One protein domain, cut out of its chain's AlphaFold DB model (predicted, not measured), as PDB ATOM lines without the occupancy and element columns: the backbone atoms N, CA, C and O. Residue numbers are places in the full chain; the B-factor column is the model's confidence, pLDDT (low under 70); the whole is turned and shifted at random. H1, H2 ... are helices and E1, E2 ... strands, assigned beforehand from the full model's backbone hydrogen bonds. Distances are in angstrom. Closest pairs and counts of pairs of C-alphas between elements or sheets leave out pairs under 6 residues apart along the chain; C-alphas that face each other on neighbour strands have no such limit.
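Overview. This is residues 34 to 142 of the 153 residues of an uncharacterized protein of Clostridiaceae bacterium (UniProt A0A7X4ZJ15). A narrow two-stranded sheet, E1 beside E2, makes one side of a rounded body, with short helices set round the rest and the short strand E3 near the middle, between H4 and H6. H1 and H6 meet at a steep tilt on one side of E3, H4 lies on the other, and H5 sits at the end far from the sheet. The printed part has 109 residues with six named helices and three named strands, in the order H1, H2, E1, H3, E2, H4, E3, H5, H6; E1 and E2 are parallel, and the class is mixed, helices and strands. The whole is compact, with a radius of gyration of the C-alphas of 13.6 A and spans of 36 by 30 by 29 A.

Along the chain. E1, residues 59 to 64, is 16.6 A long and begins at C-alpha 59 (51.670, 104.666, 82.834). E2, residues 82 to 86, is 13.7 A long. H3, residues 67 to 73, is 10.0 A long, as is H2, residues 48 to 54. H1, residues 38 to 46, is 12.4 A long and begins at C-alpha 38 (57.426, 121.398, 68.727). H4, residues 89 to 101, is the longest helix at 18.3 A. E3, residues 108 to 110, is 7.0 A long. H5, residues 121 to 127, is 9.9 A long. H6, residues 132 to 141, is 13.8 A long and ends at C-alpha 141 (68.001, 105.980, 75.573).

Arrangement. E1 and E2 are parallel neighbours at 22 degrees; N 85 and O 62 are 2.7 A apart and N 62 and O 83 are 2.9 A apart, both within hydrogen-bond range. E1, H3 and E2 form a strand-helix-strand unit, two parallel neighbour strands with a helix between them in the chain, and its crossover is right-handed. The closest C-alphas of H3 and E2, Lys 67 and Leu 86, are 7.0 A apart. Those of H2 and E1, Met 52 and Gly 59, are 7.3 A apart. H1 touches H6, the same way at a steep tilt of 45 degrees, with the C-alphas of Leu 40 and Glu 132 closest at 5.0 A. H5 and H6 are close but not clearly touching; their closest C-alphas, Leu 125 and Glu 132, are 7.0 A apart. E3 pairs with no named strand; its closest C-alpha pair with H4 is Phe 110 and Tyr 96, 7.6 A apart. H4 is apart from H6. Every O i to N i+4 pair is within hydrogen-bond range in H1, H2, H4, H5 and H6, and 2 of 3 are in H3.

Size, cuts and confidence. The C-alphas farthest apart, those of Gly 81 and Glu 127, are 37.3 A apart. The printed part has no cut, and no link is long. The mean pLDDT of the printed part is 85.5; residues 69 to 72, 74, 117 to 118 and 142 are under 70.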
ATOM      1  N   MET A  34      57.791 121.230  76.910       89.56
ATOM      2  CA  MET A  34      58.035 122.647  77.148       89.56
ATOM      3  C   MET A  34      57.539 123.551  76.028       89.56
ATOM      4  O   MET A  34      57.359 124.745  76.272       89.56
ATOM      5  N   GLY A  35      57.283 123.016  74.837       85.12
ATOM      6  CA  GLY A  35      56.866 123.783  73.668       85.12
ATOM      7  C   GLY A  35      57.941 124.741  73.155       85.12
ATOM      8  O   GLY A  35      57.602 125.700  72.470       85.12
ATOM      9  N   ASP A  36      59.207 124.533  73.531       84.69
ATOM     10  CA  ASP A  36      60.338 125.326  73.031       84.69
ATOM     11  C   ASP A  36      60.727 124.863  71.613       84.69
ATOM     12  O   ASP A  36      61.011 125.687  70.749       84.69
ATOM     13  N   ASN A  37      60.642 123.551  71.351       86.19
ATOM     14  CA  ASN A  37      60.709 122.951  70.019       86.19
ATOM     15  C   ASN A  37      59.551 121.943  69.860       86.19
ATOM     16  O   ASN A  37      59.490 120.935  70.565       86.19
ATOM     17  N   GLN A  38      58.622 122.226  68.940       85.50
ATOM     18  CA  GLN A  38      57.426 121.398  68.727       85.50
ATOM     19  C   GLN A  38      57.743 120.019  68.141       85.50
ATOM     20  O   GLN A  38      57.070 119.049  68.491       85.50
ATOM     21  N   ASN A  39      58.768 119.917  67.291       88.25
ATOM     22  CA  ASN A  39      59.201 118.639  66.729       88.25
ATOM     23  C   ASN A  39      59.771 117.754  67.839       88.25
ATOM     24  O   ASN A  39      59.358 116.606  67.978       88.25
ATOM     25  N   LEU A  40      60.628 118.316  68.696       89.31
ATOM     26  CA  LEU A  40      61.207 117.618  69.847       89.31
ATOM     27  C   LEU A  40      60.122 117.080  70.797       89.31
ATOM     28  O   LEU A  40      60.167 115.921  71.210       89.31
ATOM     29  N   ASP A  41      59.115 117.899  71.108       89.38
ATOM     30  CA  ASP A  41      57.968 117.484  71.921       89.38
ATOM     31  C   ASP A  41      57.154 116.368  71.248       89.38
ATOM     32  O   ASP A  41      56.718 115.423  71.912       89.38
ATOM     33  N   GLY A  42      56.963 116.459  69.930       88.12
ATOM     34  CA  GLY A  42      56.285 115.446  69.124       88.12
ATOM     35  C   GLY A  42      57.015 114.105  69.138       88.12
ATOM     36  O   GLY A  42      56.416 113.080  69.470       88.12
ATOM     37  N   TYR A  43      58.319 114.102  68.864       90.12
ATOM     38  CA  TYR A  43      59.140 112.892  68.894       90.12
ATOM     39  C   TYR A  43      59.218 112.281  70.297       90.12
ATOM     40  O   TYR A  43      59.112 111.062  70.447       90.12
ATOM     41  N   ALA A  44      59.285 113.101  71.351       90.44
ATOM     42  CA  ALA A  44      59.246 112.613  72.731       90.44
ATOM     43  C   ALA A  44      57.949 111.844  73.050       90.44
ATOM     44  O   ALA A  44      57.963 110.914  73.861       90.44
ATOM     45  N   LEU A  45      56.832 112.199  72.406       90.25
ATOM     46  CA  LEU A  45      55.573 111.462  72.512       90.25
ATOM     47  C   LEU A  45      55.553 110.187  71.672       90.25
ATOM     48  O   LEU A  45      55.037 109.176  72.148       90.25
ATOM     49  N   ILE A  46      56.104 110.219  70.457       90.06
ATOM     50  CA  ILE A  46      56.192 109.047  69.571       90.06
ATOM     51  C   ILE A  46      56.971 107.921  70.267       90.06
ATOM     52  O   ILE A  46      56.472 106.799  70.379       90.06
ATOM     53  N   HIS A  47      58.126 108.239  70.855       90.25
ATOM     54  CA  HIS A  47      58.976 107.274  71.563       90.25
ATOM     55  C   HIS A  47      58.570 107.024  73.026       90.25
ATOM     56  O   HIS A  47      59.242 106.290  73.758       90.25
ATOM     57  N   LEU A  48      57.455 107.599  73.491       90.88
ATOM     58  CA  LEU A  48      57.031 107.485  74.889       90.88
ATOM     59  C   LEU A  48      56.783 106.033  75.305       90.88
ATOM     60  O   LEU A  48      57.125 105.648  76.425       90.88
ATOM     61  N   LYS A  49      56.182 105.228  74.421       90.94
ATOM     62  CA  LYS A  49      55.894 103.816  74.706       90.94
ATOM     63  C   LYS A  49      57.185 103.035  74.953       90.94
ATOM     64  O   LYS A  49      57.311 102.367  75.973       90.94
ATOM     65  N   GLU A  50      58.165 103.200  74.073       90.69
ATOM     66  CA  GLU A  50      59.471 102.543  74.175       90.69
ATOM     67  C   GLU A  50      60.207 102.972  75.450       90.69
ATOM     68  O   GLU A  50      60.776 102.147  76.172       90.69
ATOM     69  N   PHE A  51      60.134 104.262  75.794       90.00
ATOM     70  CA  PHE A  51      60.668 104.766  77.054       90.00
ATOM     71  C   PHE A  51      59.988 104.130  78.274       90.00
ATOM     72  O   PHE A  51      60.670 103.724  79.219       90.00
ATOM     73  N   MET A  52      58.657 104.010  78.263       91.06
ATOM     74  CA  MET A  52      57.899 103.353  79.331       91.06
ATOM     75  C   MET A  52      58.295 101.886  79.487       91.06
ATOM     76  O   MET A  52      58.575 101.460  80.611       91.06
ATOM     77  N   ASP A  53      58.378 101.150  78.380       91.06
ATOM     78  CA  ASP A  53      58.719  99.728  78.364       91.06
ATOM     79  C   ASP A  53      60.123  99.498  78.943       91.06
ATOM     80  O   ASP A  53      60.294  98.702  79.872       91.06
ATOM     81  N   ARG A  54      61.119 100.290  78.523       89.00
ATOM     82  CA  ARG A  54      62.492 100.212  79.064       89.00
ATOM     83  C   ARG A  54      62.588 100.565  80.542       89.00
ATOM     84  O   ARG A  54      63.464 100.071  81.247       89.00
ATOM     85  N   LYS A  55      61.722 101.457  81.022       89.12
ATOM     86  CA  LYS A  55      61.673 101.864  82.432       89.12
ATOM     87  C   LYS A  55      60.740 100.994  83.275       89.12
ATOM     88  O   LYS A  55      60.577 101.287  84.466       89.12
ATOM     89  N   TYR A  56      60.156  99.941  82.696       90.44
ATOM     90  CA  TYR A  56      59.155  99.074  83.323       90.44
ATOM     91  C   TYR A  56      57.992  99.876  83.938       90.44
ATOM     92  O   TYR A  56      57.506  99.587  85.040       90.44
ATOM     93  N   ALA A  57      57.579 100.943  83.253       91.62
ATOM     94  CA  ALA A  57      56.493 101.816  83.665       91.62
ATOM     95  C   ALA A  57      55.162 101.349  83.063       91.62
ATOM     96  O   ALA A  57      55.087 100.951  81.911       91.62
ATOM     97  N   ARG A  58      54.088 101.430  83.854       91.44
ATOM     98  CA  ARG A  58      52.721 101.040  83.454       91.44
ATOM     99  C   ARG A  58      51.831 102.234  83.107       91.44
ATOM    100  O   ARG A  58      50.628 102.083  82.949       91.44
ATOM    101  N   GLY A  59      52.394 103.436  83.114       93.31
ATOM    102  CA  GLY A  59      51.670 104.666  82.834       93.31
ATOM    103  C   GLY A  59      52.584 105.880  82.865       93.31
ATOM    104  O   GLY A  59      53.768 105.785  83.202       93.31
ATOM    105  N   GLY A  60      52.014 107.038  82.557       93.44
ATOM    106  CA  GLY A  60      52.765 108.279  82.424       93.44
ATOM    107  C   GLY A  60      51.955 109.510  82.800       93.44
ATOM    108  O   GLY A  60      50.723 109.514  82.747       93.44
ATOM    109  N   VAL A  61      52.650 110.567  83.202       93.94
ATOM    110  CA  VAL A  61      52.055 111.895  83.376       93.94
ATOM    111  C   VAL A  61      52.809 112.869  82.488       93.94
ATOM    112  O   VAL A  61      54.011 113.059  82.655       93.94
ATOM    113  N   LEU A  62      52.088 113.459  81.543       93.50
ATOM    114  CA  LEU A  62      52.610 114.421  80.588       93.50
ATOM    115  C   LEU A  62      52.194 115.816  81.041       93.50
ATOM    116  O   LEU A  62      51.001 116.104  81.122       93.50
ATOM    117  N   PHE A  63      53.156 116.666  81.367       93.25
ATOM    118  CA  PHE A  63      52.906 118.032  81.795       93.25
ATOM    119  C   PHE A  63      53.086 119.008  80.639       93.25
ATOM    120  O   PHE A  63      54.092 118.962  79.938       93.25
ATOM    121  N   LEU A  64      52.108 119.898  80.487       90.31
ATOM    122  CA  LEU A  64      52.066 120.951  79.473       90.31
ATOM    123  C   LEU A  64      51.931 122.313  80.149       90.31
ATOM    124  O   LEU A  64      51.187 122.445  81.128       90.31
ATOM    125  N   LYS A  65      52.613 123.332  79.616       86.44
ATOM    126  CA  LYS A  65      52.528 124.705  80.138       86.44
ATOM    127  C   LYS A  65      51.269 125.447  79.669       86.44
ATOM    128  O   LYS A  65      50.708 126.216  80.449       86.44
ATOM    129  N   ASP A  66      50.810 125.209  78.436       81.56
ATOM    130  CA  ASP A  66      49.667 125.894  77.814       81.56
ATOM    131  C   ASP A  66      48.641 124.881  77.249       81.56
ATOM    132  O   ASP A  66      48.962 123.772  76.824       81.56
ATOM    133  N   LYS A  67      47.362 125.276  77.249       72.62
ATOM    134  CA  LYS A  67      46.257 124.561  76.590       72.62
ATOM    135  C   LYS A  67      46.391 124.539  75.070       72.62
ATOM    136  O   LYS A  67      45.808 123.665  74.435       72.62
ATOM    137  N   ARG A  68      47.103 125.494  74.474       74.56
ATOM    138  CA  ARG A  68      47.336 125.521  73.024       74.56
ATOM    139  C   ARG A  68      48.167 124.324  72.570       74.56
ATOM    140  O   ARG A  68      47.770 123.649  71.622       74.56
ATOM    141  N   ASP A  69      49.198 123.982  73.337       69.56
ATOM    142  CA  ASP A  69      50.044 122.804  73.103       69.56
ATOM    143  C   ASP A  69      49.219 121.508  73.212       69.56
ATOM    144  O   ASP A  69      49.351 120.585  72.412       69.56
ATOM    145  N   TYR A  70      48.255 121.473  74.139       68.19
ATOM    146  CA  TYR A  70      47.335 120.343  74.303       68.19
ATOM    147  C   TYR A  70      46.514 120.042  73.039       68.19
ATOM    148  O   TYR A  70      46.270 118.879  72.730       68.19
ATOM    149  N   GLY A  71      46.070 121.066  72.301       66.94
ATOM    150  CA  GLY A  71      45.218 120.885  71.120       66.94
ATOM    151  C   GLY A  71      45.914 120.144  69.977       66.94
ATOM    152  O   GLY A  71      45.301 119.289  69.335       66.94
ATOM    153  N   GLN A  72      47.196 120.434  69.759       69.81
ATOM    154  CA  GLN A  72      48.007 119.779  68.732       69.81
ATOM    155  C   GLN A  72      48.361 118.347  69.145       69.81
ATOM    156  O   GLN A  72      48.210 117.411  68.359       69.81
ATOM    157  N   LEU A  73      48.719 118.160  70.415       71.69
ATOM    158  CA  LEU A  73      49.183 116.878  70.944       71.69
ATOM    159  C   LEU A  73      48.054 115.879  71.234       71.69
ATOM    160  O   LEU A  73      48.292 114.675  71.245       71.69
ATOM    161  N   LYS A  74      46.805 116.336  71.405       68.31
ATOM    162  CA  LYS A  74      45.638 115.456  71.618       68.31
ATOM    163  C   LYS A  74      45.373 114.515  70.436       68.31
ATOM    164  O   LYS A  74      44.713 113.494  70.610       68.31
ATOM    165  N   ARG A  75      45.859 114.854  69.236       73.88
ATOM    166  CA  ARG A  75      45.735 113.999  68.044       73.88
ATOM    167  C   ARG A  75      46.650 112.775  68.106       73.88
ATOM    168  O   ARG A  75      46.402 111.807  67.394       73.88
ATOM    169  N   VAL A  76      47.673 112.801  68.959       78.44
ATOM    170  CA  VAL A  76      48.592 111.681  69.149       78.44
ATOM    171  C   VAL A  76      47.920 110.626  70.024       78.44
ATOM    172  O   VAL A  76      47.449 110.911  71.128       78.44
ATOM    173  N   LYS A  77      47.883 109.383  69.536       81.75
ATOM    174  CA  LYS A  77      47.395 108.247  70.318       81.75
ATOM    175  C   LYS A  77      48.396 107.947  71.432       81.75
ATOM    176  O   LYS A  77      49.492 107.460  71.174       81.75
ATOM    177  N   LEU A  78      48.009 108.246  72.666       85.31
ATOM    178  CA  LEU A  78      48.843 107.967  73.827       85.31
ATOM    179  C   LEU A  78      48.831 106.474  74.195       85.31
ATOM    180  O   LEU A  78      47.810 105.808  73.995       85.31
ATOM    181  N   PRO A  79      49.924 105.956  74.786       87.69
ATOM    182  CA  PRO A  79      49.923 104.643  75.417       87.69
ATOM    183  C   PRO A  79      48.930 104.571  76.585       87.69
ATOM    184  O   PRO A  79      48.626 105.578  77.235       87.69
ATOM    185  N   ASP A  80      48.469 103.361  76.898       87.25
ATOM    186  CA  ASP A  80      47.546 103.137  78.009       87.25
ATOM    187  C   ASP A  80      48.137 103.606  79.349       87.25
ATOM    188  O   ASP A  80      49.330 103.475  79.632       87.25
ATOM    189  N   GLY A  81      47.285 104.188  80.197       87.75
ATOM    190  CA  GLY A  81      47.694 104.698  81.509       87.75
ATOM    191  C   GLY A  81      48.504 106.002  81.469       87.75
ATOM    192  O   GLY A  81      48.980 106.454  82.518       87.75
ATOM    193  N   VAL A  82      48.661 106.623  80.297       92.06
ATOM    194  CA  VAL A  82      49.254 107.955  80.137       92.06
ATOM    195  C   VAL A  82      48.164 109.023  80.144       92.06
ATOM    196  O   VAL A  82      47.116 108.875  79.520       92.06
ATOM    197  N   ARG A  83      48.411 110.130  80.848       90.38
ATOM    198  CA  ARG A  83      47.504 111.285  80.865       90.38
ATOM    199  C   ARG A  83      48.246 112.603  80.745       90.38
ATOM    200  O   ARG A  83      49.326 112.768  81.310       90.38
ATOM    201  N   PHE A  84      47.600 113.562  80.096       89.00
ATOM    202  CA  PHE A  84      48.039 114.949  80.062       89.00
ATOM    203  C   PHE A  84      47.570 115.721  81.298       89.00
ATOM    204  O   PHE A  84      46.477 115.499  81.828       89.00
ATOM    205  N   CYS A  85      48.385 116.669  81.738       90.38
ATOM    206  CA  CYS A  85      48.050 117.640  82.761       90.38
ATOM    207  C   CYS A  85      48.648 118.999  82.447       90.38
ATOM    208  O   CYS A  85      49.836 119.139  82.177       90.38
ATOM    209  N   LEU A  86      47.815 120.023  82.567       90.25
ATOM    210  CA  LEU A  86      48.284 121.396  82.531       90.25
ATOM    211  C   LEU A  86      48.955 121.717  83.858       90.25
ATOM    212  O   LEU A  86      48.404 121.426  84.928       90.25
ATOM    213  N   TYR A  87      50.130 122.327  83.792       91.31
ATOM    214  CA  TYR A  87      50.859 122.734  84.978       91.31
ATOM    215  C   TYR A  87      51.499 124.109  84.789       91.31
ATOM    216  O   TYR A  87      52.062 124.377  83.730       91.31
ATOM    217  N   PRO A  88      51.432 125.001  85.795       90.75
ATOM    218  CA  PRO A  88      51.978 126.345  85.656       90.75
ATOM    219  C   PRO A  88      53.478 126.328  85.347       90.75
ATOM    220  O   PRO A  88      54.244 125.712  86.091       90.75
ATOM    221  N   LEU A  89      53.900 127.080  84.323       89.19
ATOM    222  CA  LEU A  89      55.299 127.161  83.880       89.19
ATOM    223  C   LEU A  89      56.269 127.440  85.034       89.19
ATOM    224  O   LEU A  89      57.216 126.688  85.222       89.19
ATOM    225  N   ARG A  90      55.969 128.432  85.885       88.88
ATOM    226  CA  ARG A  90      56.804 128.764  87.057       88.88
ATOM    227  C   ARG A  90      57.075 127.565  87.968       88.88
ATOM    228  O   ARG A  90      58.138 127.459  88.564       88.88
ATOM    229  N   LYS A  91      56.103 126.657  88.110       90.62
ATOM    230  CA  LYS A  91      56.262 125.446  88.922       90.62
ATOM    231  C   LYS A  91      57.109 124.400  88.196       90.62
ATOM    232  O   LYS A  91      57.921 123.742  88.836       90.62
ATOM    233  N   ILE A  92      56.940 124.263  86.881       90.94
ATOM    234  CA  ILE A  92      57.790 123.398  86.051       90.94
ATOM    235  C   ILE A  92      59.250 123.863  86.124       90.94
ATOM    236  O   ILE A  92      60.132 123.035  86.316       90.94
ATOM    237  N   GLU A  93      59.505 125.169  86.049       89.12
ATOM    238  CA  GLU A  93      60.850 125.747  86.166       89.12
ATOM    239  C   GLU A  93      61.496 125.429  87.520       89.12
ATOM    240  O   GLU A  93      62.603 124.904  87.551       89.12
ATOM    241  N   ILE A  94      60.780 125.616  88.636       89.19
ATOM    242  CA  ILE A  94      61.286 125.255  89.976       89.19
ATOM    243  C   ILE A  94      61.629 123.758  90.068       89.19
ATOM    244  O   ILE A  94      62.636 123.379  90.668       89.19
ATOM    245  N   LEU A  95      60.794 122.889  89.489       90.06
ATOM    246  CA  LEU A  95      61.063 121.447  89.449       90.06
ATOM    247  C   LEU A  95      62.279 121.117  88.599       90.06
ATOM    248  O   LEU A  95      63.039 120.218  88.948       90.06
ATOM    249  N   TYR A  96      62.442 121.823  87.489       89.19
ATOM    250  CA  TYR A  96      63.538 121.605  86.575       89.19
ATOM    251  C   TYR A  96      64.877 122.070  87.152       89.19
ATOM    252  O   TYR A  96      65.865 121.346  87.041       89.19
ATOM    253  N   ASP A  97      64.899 123.201  87.860       85.69
ATOM    254  CA  ASP A  97      66.068 123.659  88.618       85.69
ATOM    255  C   ASP A  97      66.475 122.616  89.667       85.69
ATOM    256  O   ASP A  97      67.642 122.234  89.768       85.69
ATOM    257  N   TYR A  98      65.497 122.091  90.412       88.25
ATOM    258  CA  TYR A  98      65.742 121.037  91.393       88.25
ATOM    259  C   TYR A  98      66.243 119.737  90.749       88.25
ATOM    260  O   TYR A  98      67.205 119.147  91.236       88.25
ATOM    261  N   TYR A  99      65.644 119.311  89.635       87.06
ATOM    262  CA  TYR A  99      66.075 118.128  88.886       87.06
ATOM    263  C   TYR A  99      67.491 118.277  88.315       87.06
ATOM    264  O   TYR A  99      68.270 117.324  88.319       87.06
ATOM    265  N   SER A 100      67.839 119.478  87.852       84.06
ATOM    266  CA  SER A 100      69.172 119.799  87.337       84.06
ATOM    267  C   SER A 100      70.223 119.778  88.447       84.06
ATOM    268  O   SER A 100      71.328 119.288  88.231       84.06
ATOM    269  N   PHE A 101      69.864 120.244  89.649       83.88
ATOM    270  CA  PHE A 101      70.718 120.155  90.834       83.88
ATOM    271  C   PHE A 101      70.879 118.711  91.334       83.88
ATOM    272  O   PHE A 101      71.975 118.293  91.700       83.88
ATOM    273  N   HIS A 102      69.797 117.929  91.346       82.56
ATOM    274  CA  HIS A 102      69.799 116.545  91.803       82.56
ATOM    275  C   HIS A 102      68.907 115.679  90.908       82.56
ATOM    276  O   HIS A 102      67.683 115.719  91.001       82.56
ATOM    277  N   LYS A 103      69.516 114.839  90.061       82.81
ATOM    278  CA  LYS A 103      68.797 113.918  89.160       82.81
ATOM    279  C   LYS A 103      68.188 112.739  89.933       82.81
ATOM    280  O   LYS A 103      68.663 111.610  89.848       82.81
ATOM    281  N   PHE A 104      67.126 112.997  90.689       81.44
ATOM    282  CA  PHE A 104      66.511 112.044  91.622       81.44
ATOM    283  C   PHE A 104      65.712 110.906  90.959       81.44
ATOM    284  O   PHE A 104      65.238 110.006  91.651       81.44
ATOM    285  N   SER A 105      65.506 110.934  89.637       84.38
ATOM    286  CA  SER A 105      64.807 109.873  88.904       84.38
ATOM    287  C   SER A 105      65.215 109.847  87.436       84.38
ATOM    288  O   SER A 105      65.283 110.879  86.782       84.38
ATOM    289  N   ASP A 106      65.425 108.656  86.888       85.25
ATOM    290  CA  ASP A 106      65.699 108.429  85.468       85.25
ATOM    291  C   ASP A 106      64.435 108.300  84.605       85.25
ATOM    292  O   ASP A 106      64.532 108.075  83.400       85.25
ATOM    293  N   LYS A 107      63.259 108.422  85.226       89.94
ATOM    294  CA  LYS A 107      61.931 108.340  84.596       89.94
ATOM    295  C   LYS A 107      61.319 109.710  84.335       89.94
ATOM    296  O   LYS A 107      60.131 109.793  84.031       89.94
ATOM    297  N   ILE A 108      62.104 110.766  84.531       90.25
ATOM    298  CA  ILE A 108      61.692 112.151  84.347       90.25
ATOM    299  C   ILE A 108      62.467 112.725  83.177       90.25
ATOM    300  O   ILE A 108      63.694 112.627  83.134       90.25
ATOM    301  N   LEU A 109      61.740 113.344  82.258       89.75
ATOM    302  CA  LEU A 109      62.307 114.013  81.103       89.75
ATOM    303  C   LEU A 109      61.702 115.410  80.959       89.75
ATOM    304  O   LEU A 109      60.515 115.612  81.212       89.75
ATOM    305  N   PHE A 110      62.538 116.356  80.545       91.19
ATOM    306  CA  PHE A 110      62.157 117.713  80.177       91.19
ATOM    307  C   PHE A 110      62.679 117.978  78.768       91.19
ATOM    308  O   PHE A 110      63.834 117.660  78.491       91.19
ATOM    309  N   THR A 111      61.862 118.578  77.909       90.44
ATOM    310  CA  THR A 111      62.214 118.888  76.512       90.44
ATOM    311  C   THR A 111      62.744 120.314  76.328       90.44
ATOM    312  O   THR A 111      62.631 120.905  75.259       90.44
ATOM    313  N   TYR A 112      63.331 120.899  77.378       88.25
ATOM    314  CA  TYR A 112      63.999 122.195  77.267       88.25
ATOM    315  C   TYR A 112      65.181 122.115  76.300       88.25
ATOM    316  O   TYR A 112      66.033 121.235  76.433       88.25
ATOM    317  N   THR A 113      65.279 123.083  75.393       85.12
ATOM    318  CA  THR A 113      66.407 123.209  74.460       85.12
ATOM    319  C   THR A 113      67.507 124.115  75.003       85.12
ATOM    320  O   THR A 113      68.680 123.768  74.915       85.12
ATOM    321  N   ASP A 114      67.141 125.251  75.603       80.94
ATOM    322  CA  ASP A 114      68.099 126.307  75.977       80.94
ATOM    323  C   ASP A 114      68.077 126.641  77.491       80.94
ATOM    324  O   ASP A 114      68.816 127.509  77.961       80.94
ATOM    325  N   LYS A 115      67.246 125.945  78.285       78.56
ATOM    326  CA  LYS A 115      67.228 126.015  79.764       78.56
ATOM    327  C   LYS A 115      67.758 124.716  80.393       78.56
ATOM    328  O   LYS A 115      67.493 123.666  79.821       78.56
ATOM    329  N   PRO A 116      68.393 124.748  81.590       75.38
ATOM    330  CA  PRO A 116      68.830 125.954  82.286       75.38
ATOM    331  C   PRO A 116      70.000 126.581  81.516       75.38
ATOM    332  O   PRO A 116      70.441 126.045  80.502       75.38
ATOM    333  N   LYS A 117      70.523 127.716  81.992       69.00
ATOM    334  CA  LYS A 117      71.704 128.344  81.384       69.00
ATOM    335  C   LYS A 117      72.853 127.322  81.321       69.00
ATOM    336  O   LYS A 117      73.292 126.848  82.365       69.00
ATOM    337  N   GLY A 118      73.301 126.988  80.108       69.81
ATOM    338  CA  GLY A 118      74.289 125.931  79.849       69.81
ATOM    339  C   GLY A 118      73.716 124.631  79.268       69.81
ATOM    340  O   GLY A 118      74.487 123.719  78.994       69.81
ATOM    341  N   ASN A 119      72.398 124.523  79.057       78.25
ATOM    342  CA  ASN A 119      71.846 123.470  78.208       78.25
ATOM    343  C   ASN A 119      72.244 123.739  76.754       78.25
ATOM    344  O   ASN A 119      71.893 124.771  76.186       78.25
ATOM    345  N   GLU A 120      73.007 122.815  76.180       83.56
ATOM    346  CA  GLU A 120      73.536 122.939  74.826       83.56
ATOM    347  C   GLU A 120      72.639 122.282  73.774       83.56
ATOM    348  O   GLU A 120      72.965 122.362  72.596       83.56
ATOM    349  N   LEU A 121      71.512 121.662  74.152       85.38
ATOM    350  CA  LEU A 121      70.652 120.942  73.208       85.38
ATOM    351  C   LEU A 121      70.197 121.838  72.051       85.38
ATOM    352  O   LEU A 121      70.333 121.459  70.894       85.38
ATOM    353  N   GLY A 122      69.722 123.048  72.345       84.25
ATOM    354  CA  GLY A 122      69.325 124.004  71.312       84.25
ATOM    355  C   GLY A 122      70.483 124.399  70.395       84.25
ATOM    356  O   GLY A 122      70.283 124.562  69.196       84.25
ATOM    357  N   ARG A 123      71.704 124.520  70.935       85.19
ATOM    358  CA  ARG A 123      72.909 124.788  70.136       85.19
ATOM    359  C   ARG A 123      73.247 123.596  69.242       85.19
ATOM    360  O   ARG A 123      73.445 123.788  68.051       85.19
ATOM    361  N   LEU A 124      73.250 122.382  69.791       85.50
ATOM    362  CA  LEU A 124      73.543 121.149  69.058       85.50
ATOM    363  C   LEU A 124      72.576 120.938  67.892       85.50
ATOM    364  O   LEU A 124      73.028 120.680  66.783       85.50
ATOM    365  N   LEU A 125      71.275 121.141  68.110       87.44
ATOM    366  CA  LEU A 125      70.264 121.043  67.048       87.44
ATOM    367  C   LEU A 125      70.470 122.070  65.919       87.44
ATOM    368  O   LEU A 125      70.011 121.855  64.805       87.44
ATOM    369  N   ARG A 126      71.129 123.205  66.193       87.19
ATOM    370  CA  ARG A 126      71.413 124.247  65.187       87.19
ATOM    371  C   ARG A 126      72.760 124.069  64.492       87.19
ATOM    372  O   ARG A 126      72.901 124.472  63.343       87.19
ATOM    373  N   GLU A 127      73.756 123.557  65.207       88.06
ATOM    374  CA  GLU A 127      75.159 123.541  64.774       88.06
ATOM    375  C   GLU A 127      75.638 122.160  64.306       88.06
ATOM    376  O   GLU A 127      76.753 122.044  63.803       88.06
ATOM    377  N   THR A 128      74.828 121.111  64.463       84.94
ATOM    378  CA  THR A 128      75.180 119.736  64.075       84.94
ATOM    379  C   THR A 128      74.128 119.125  63.149       84.94
ATOM    380  O   THR A 128      73.038 119.663  62.994       84.94
ATOM    381  N   GLU A 129      74.442 117.973  62.553       86.50
ATOM    382  CA  GLU A 129      73.496 117.184  61.746       86.50
ATOM    383  C   GLU A 129      72.567 116.283  62.587       86.50
ATOM    384  O   GLU A 129      72.002 115.325  62.052       86.50
ATOM    385  N   ILE A 130      72.486 116.509  63.903       85.38
ATOM    386  CA  ILE A 130      71.582 115.770  64.787       85.38
ATOM    387  C   ILE A 130      70.191 116.389  64.672       85.38
ATOM    388  O   ILE A 130      70.018 117.565  65.001       85.38
ATOM    389  N   ASP A 131      69.209 115.598  64.250       89.31
ATOM    390  CA  ASP A 131      67.813 116.036  64.207       89.31
ATOM    391  C   ASP A 131      67.102 115.883  65.570       89.31
ATOM    392  O   ASP A 131      67.642 115.351  66.549       89.31
ATOM    393  N   GLU A 132      65.875 116.401  65.684       90.81
ATOM    394  CA  GLU A 132      65.108 116.321  66.928       90.81
ATOM    395  C   GLU A 132      64.748 114.888  67.348       90.81
ATOM    396  O   GLU A 132      64.657 114.616  68.549       90.81
ATOM    397  N   GLU A 133      64.543 113.978  66.397       90.19
ATOM    398  CA  GLU A 133      64.201 112.580  66.671       90.19
ATOM    399  C   GLU A 133      65.402 111.845  67.266       90.19
ATOM    400  O   GLU A 133      65.300 111.201  68.317       90.19
ATOM    401  N   GLU A 134      66.571 112.019  66.652       86.94
ATOM    402  CA  GLU A 134      67.853 111.531  67.135       86.94
ATOM    403  C   GLU A 134      68.156 112.099  68.521       86.94
ATOM    404  O   GLU A 134      68.517 111.345  69.427       86.94
ATOM    405  N   ALA A 135      67.951 113.400  68.743       87.44
ATOM    406  CA  ALA A 135      68.162 114.022  70.047       87.44
ATOM    407  C   ALA A 135      67.241 113.446  71.135       87.44
ATOM    408  O   ALA A 135      67.693 113.153  72.251       87.44
ATOM    409  N   VAL A 136      65.957 113.236  70.820       87.00
ATOM    410  CA  VAL A 136      65.006 112.560  71.714       87.00
ATOM    411  C   VAL A 136      65.480 111.146  72.016       87.00
ATOM    412  O   VAL A 136      65.529 110.760  73.186       87.00
ATOM    413  N   CYS A 137      65.874 110.388  70.997       84.88
ATOM    414  CA  CYS A 137      66.384 109.039  71.169       84.88
ATOM    415  C   CYS A 137      67.630 109.040  72.064       84.88
ATOM    416  O   CYS A 137      67.655 108.349  73.081       84.88
ATOM    417  N   LEU A 138      68.637 109.863  71.786       82.12
ATOM    418  CA  LEU A 138      69.838 109.976  72.617       82.12
ATOM    419  C   LEU A 138      69.486 110.270  74.088       82.12
ATOM    420  O   LEU A 138      69.997 109.605  74.997       82.12
ATOM    421  N   GLY A 139      68.547 111.192  74.328       79.12
ATOM    422  CA  GLY A 139      68.071 111.562  75.664       79.12
ATOM    423  C   GLY A 139      67.297 110.451  76.385       79.12
ATOM    424  O   GLY A 139      67.609 110.114  77.533       79.12
ATOM    425  N   LEU A 140      66.311 109.847  75.718       78.06
ATOM    426  CA  LEU A 140      65.480 108.760  76.253       78.06
ATOM    427  C   LEU A 140      66.291 107.485  76.478       78.06
ATOM    428  O   LEU A 140      66.110 106.780  77.482       78.06
ATOM    429  N   TYR A 141      67.204 107.191  75.554       72.12
ATOM    430  CA  TYR A 141      68.001 105.980  75.573       72.12
ATOM    431  C   TYR A 141      69.266 106.098  76.431       72.12
ATOM    432  O   TYR A 141      69.827 105.057  76.786       72.12
ATOM    433  N   ARG A 142      69.640 107.318  76.858       69.56
ATOM    434  CA  ARG A 142      70.916 107.650  77.526       69.56
ATOM    435  C   ARG A 142      72.126 107.167  76.726       69.56
ATOM    436  O   ARG A 142      73.103 106.680  77.297       69.56
TER     437      ARG A 142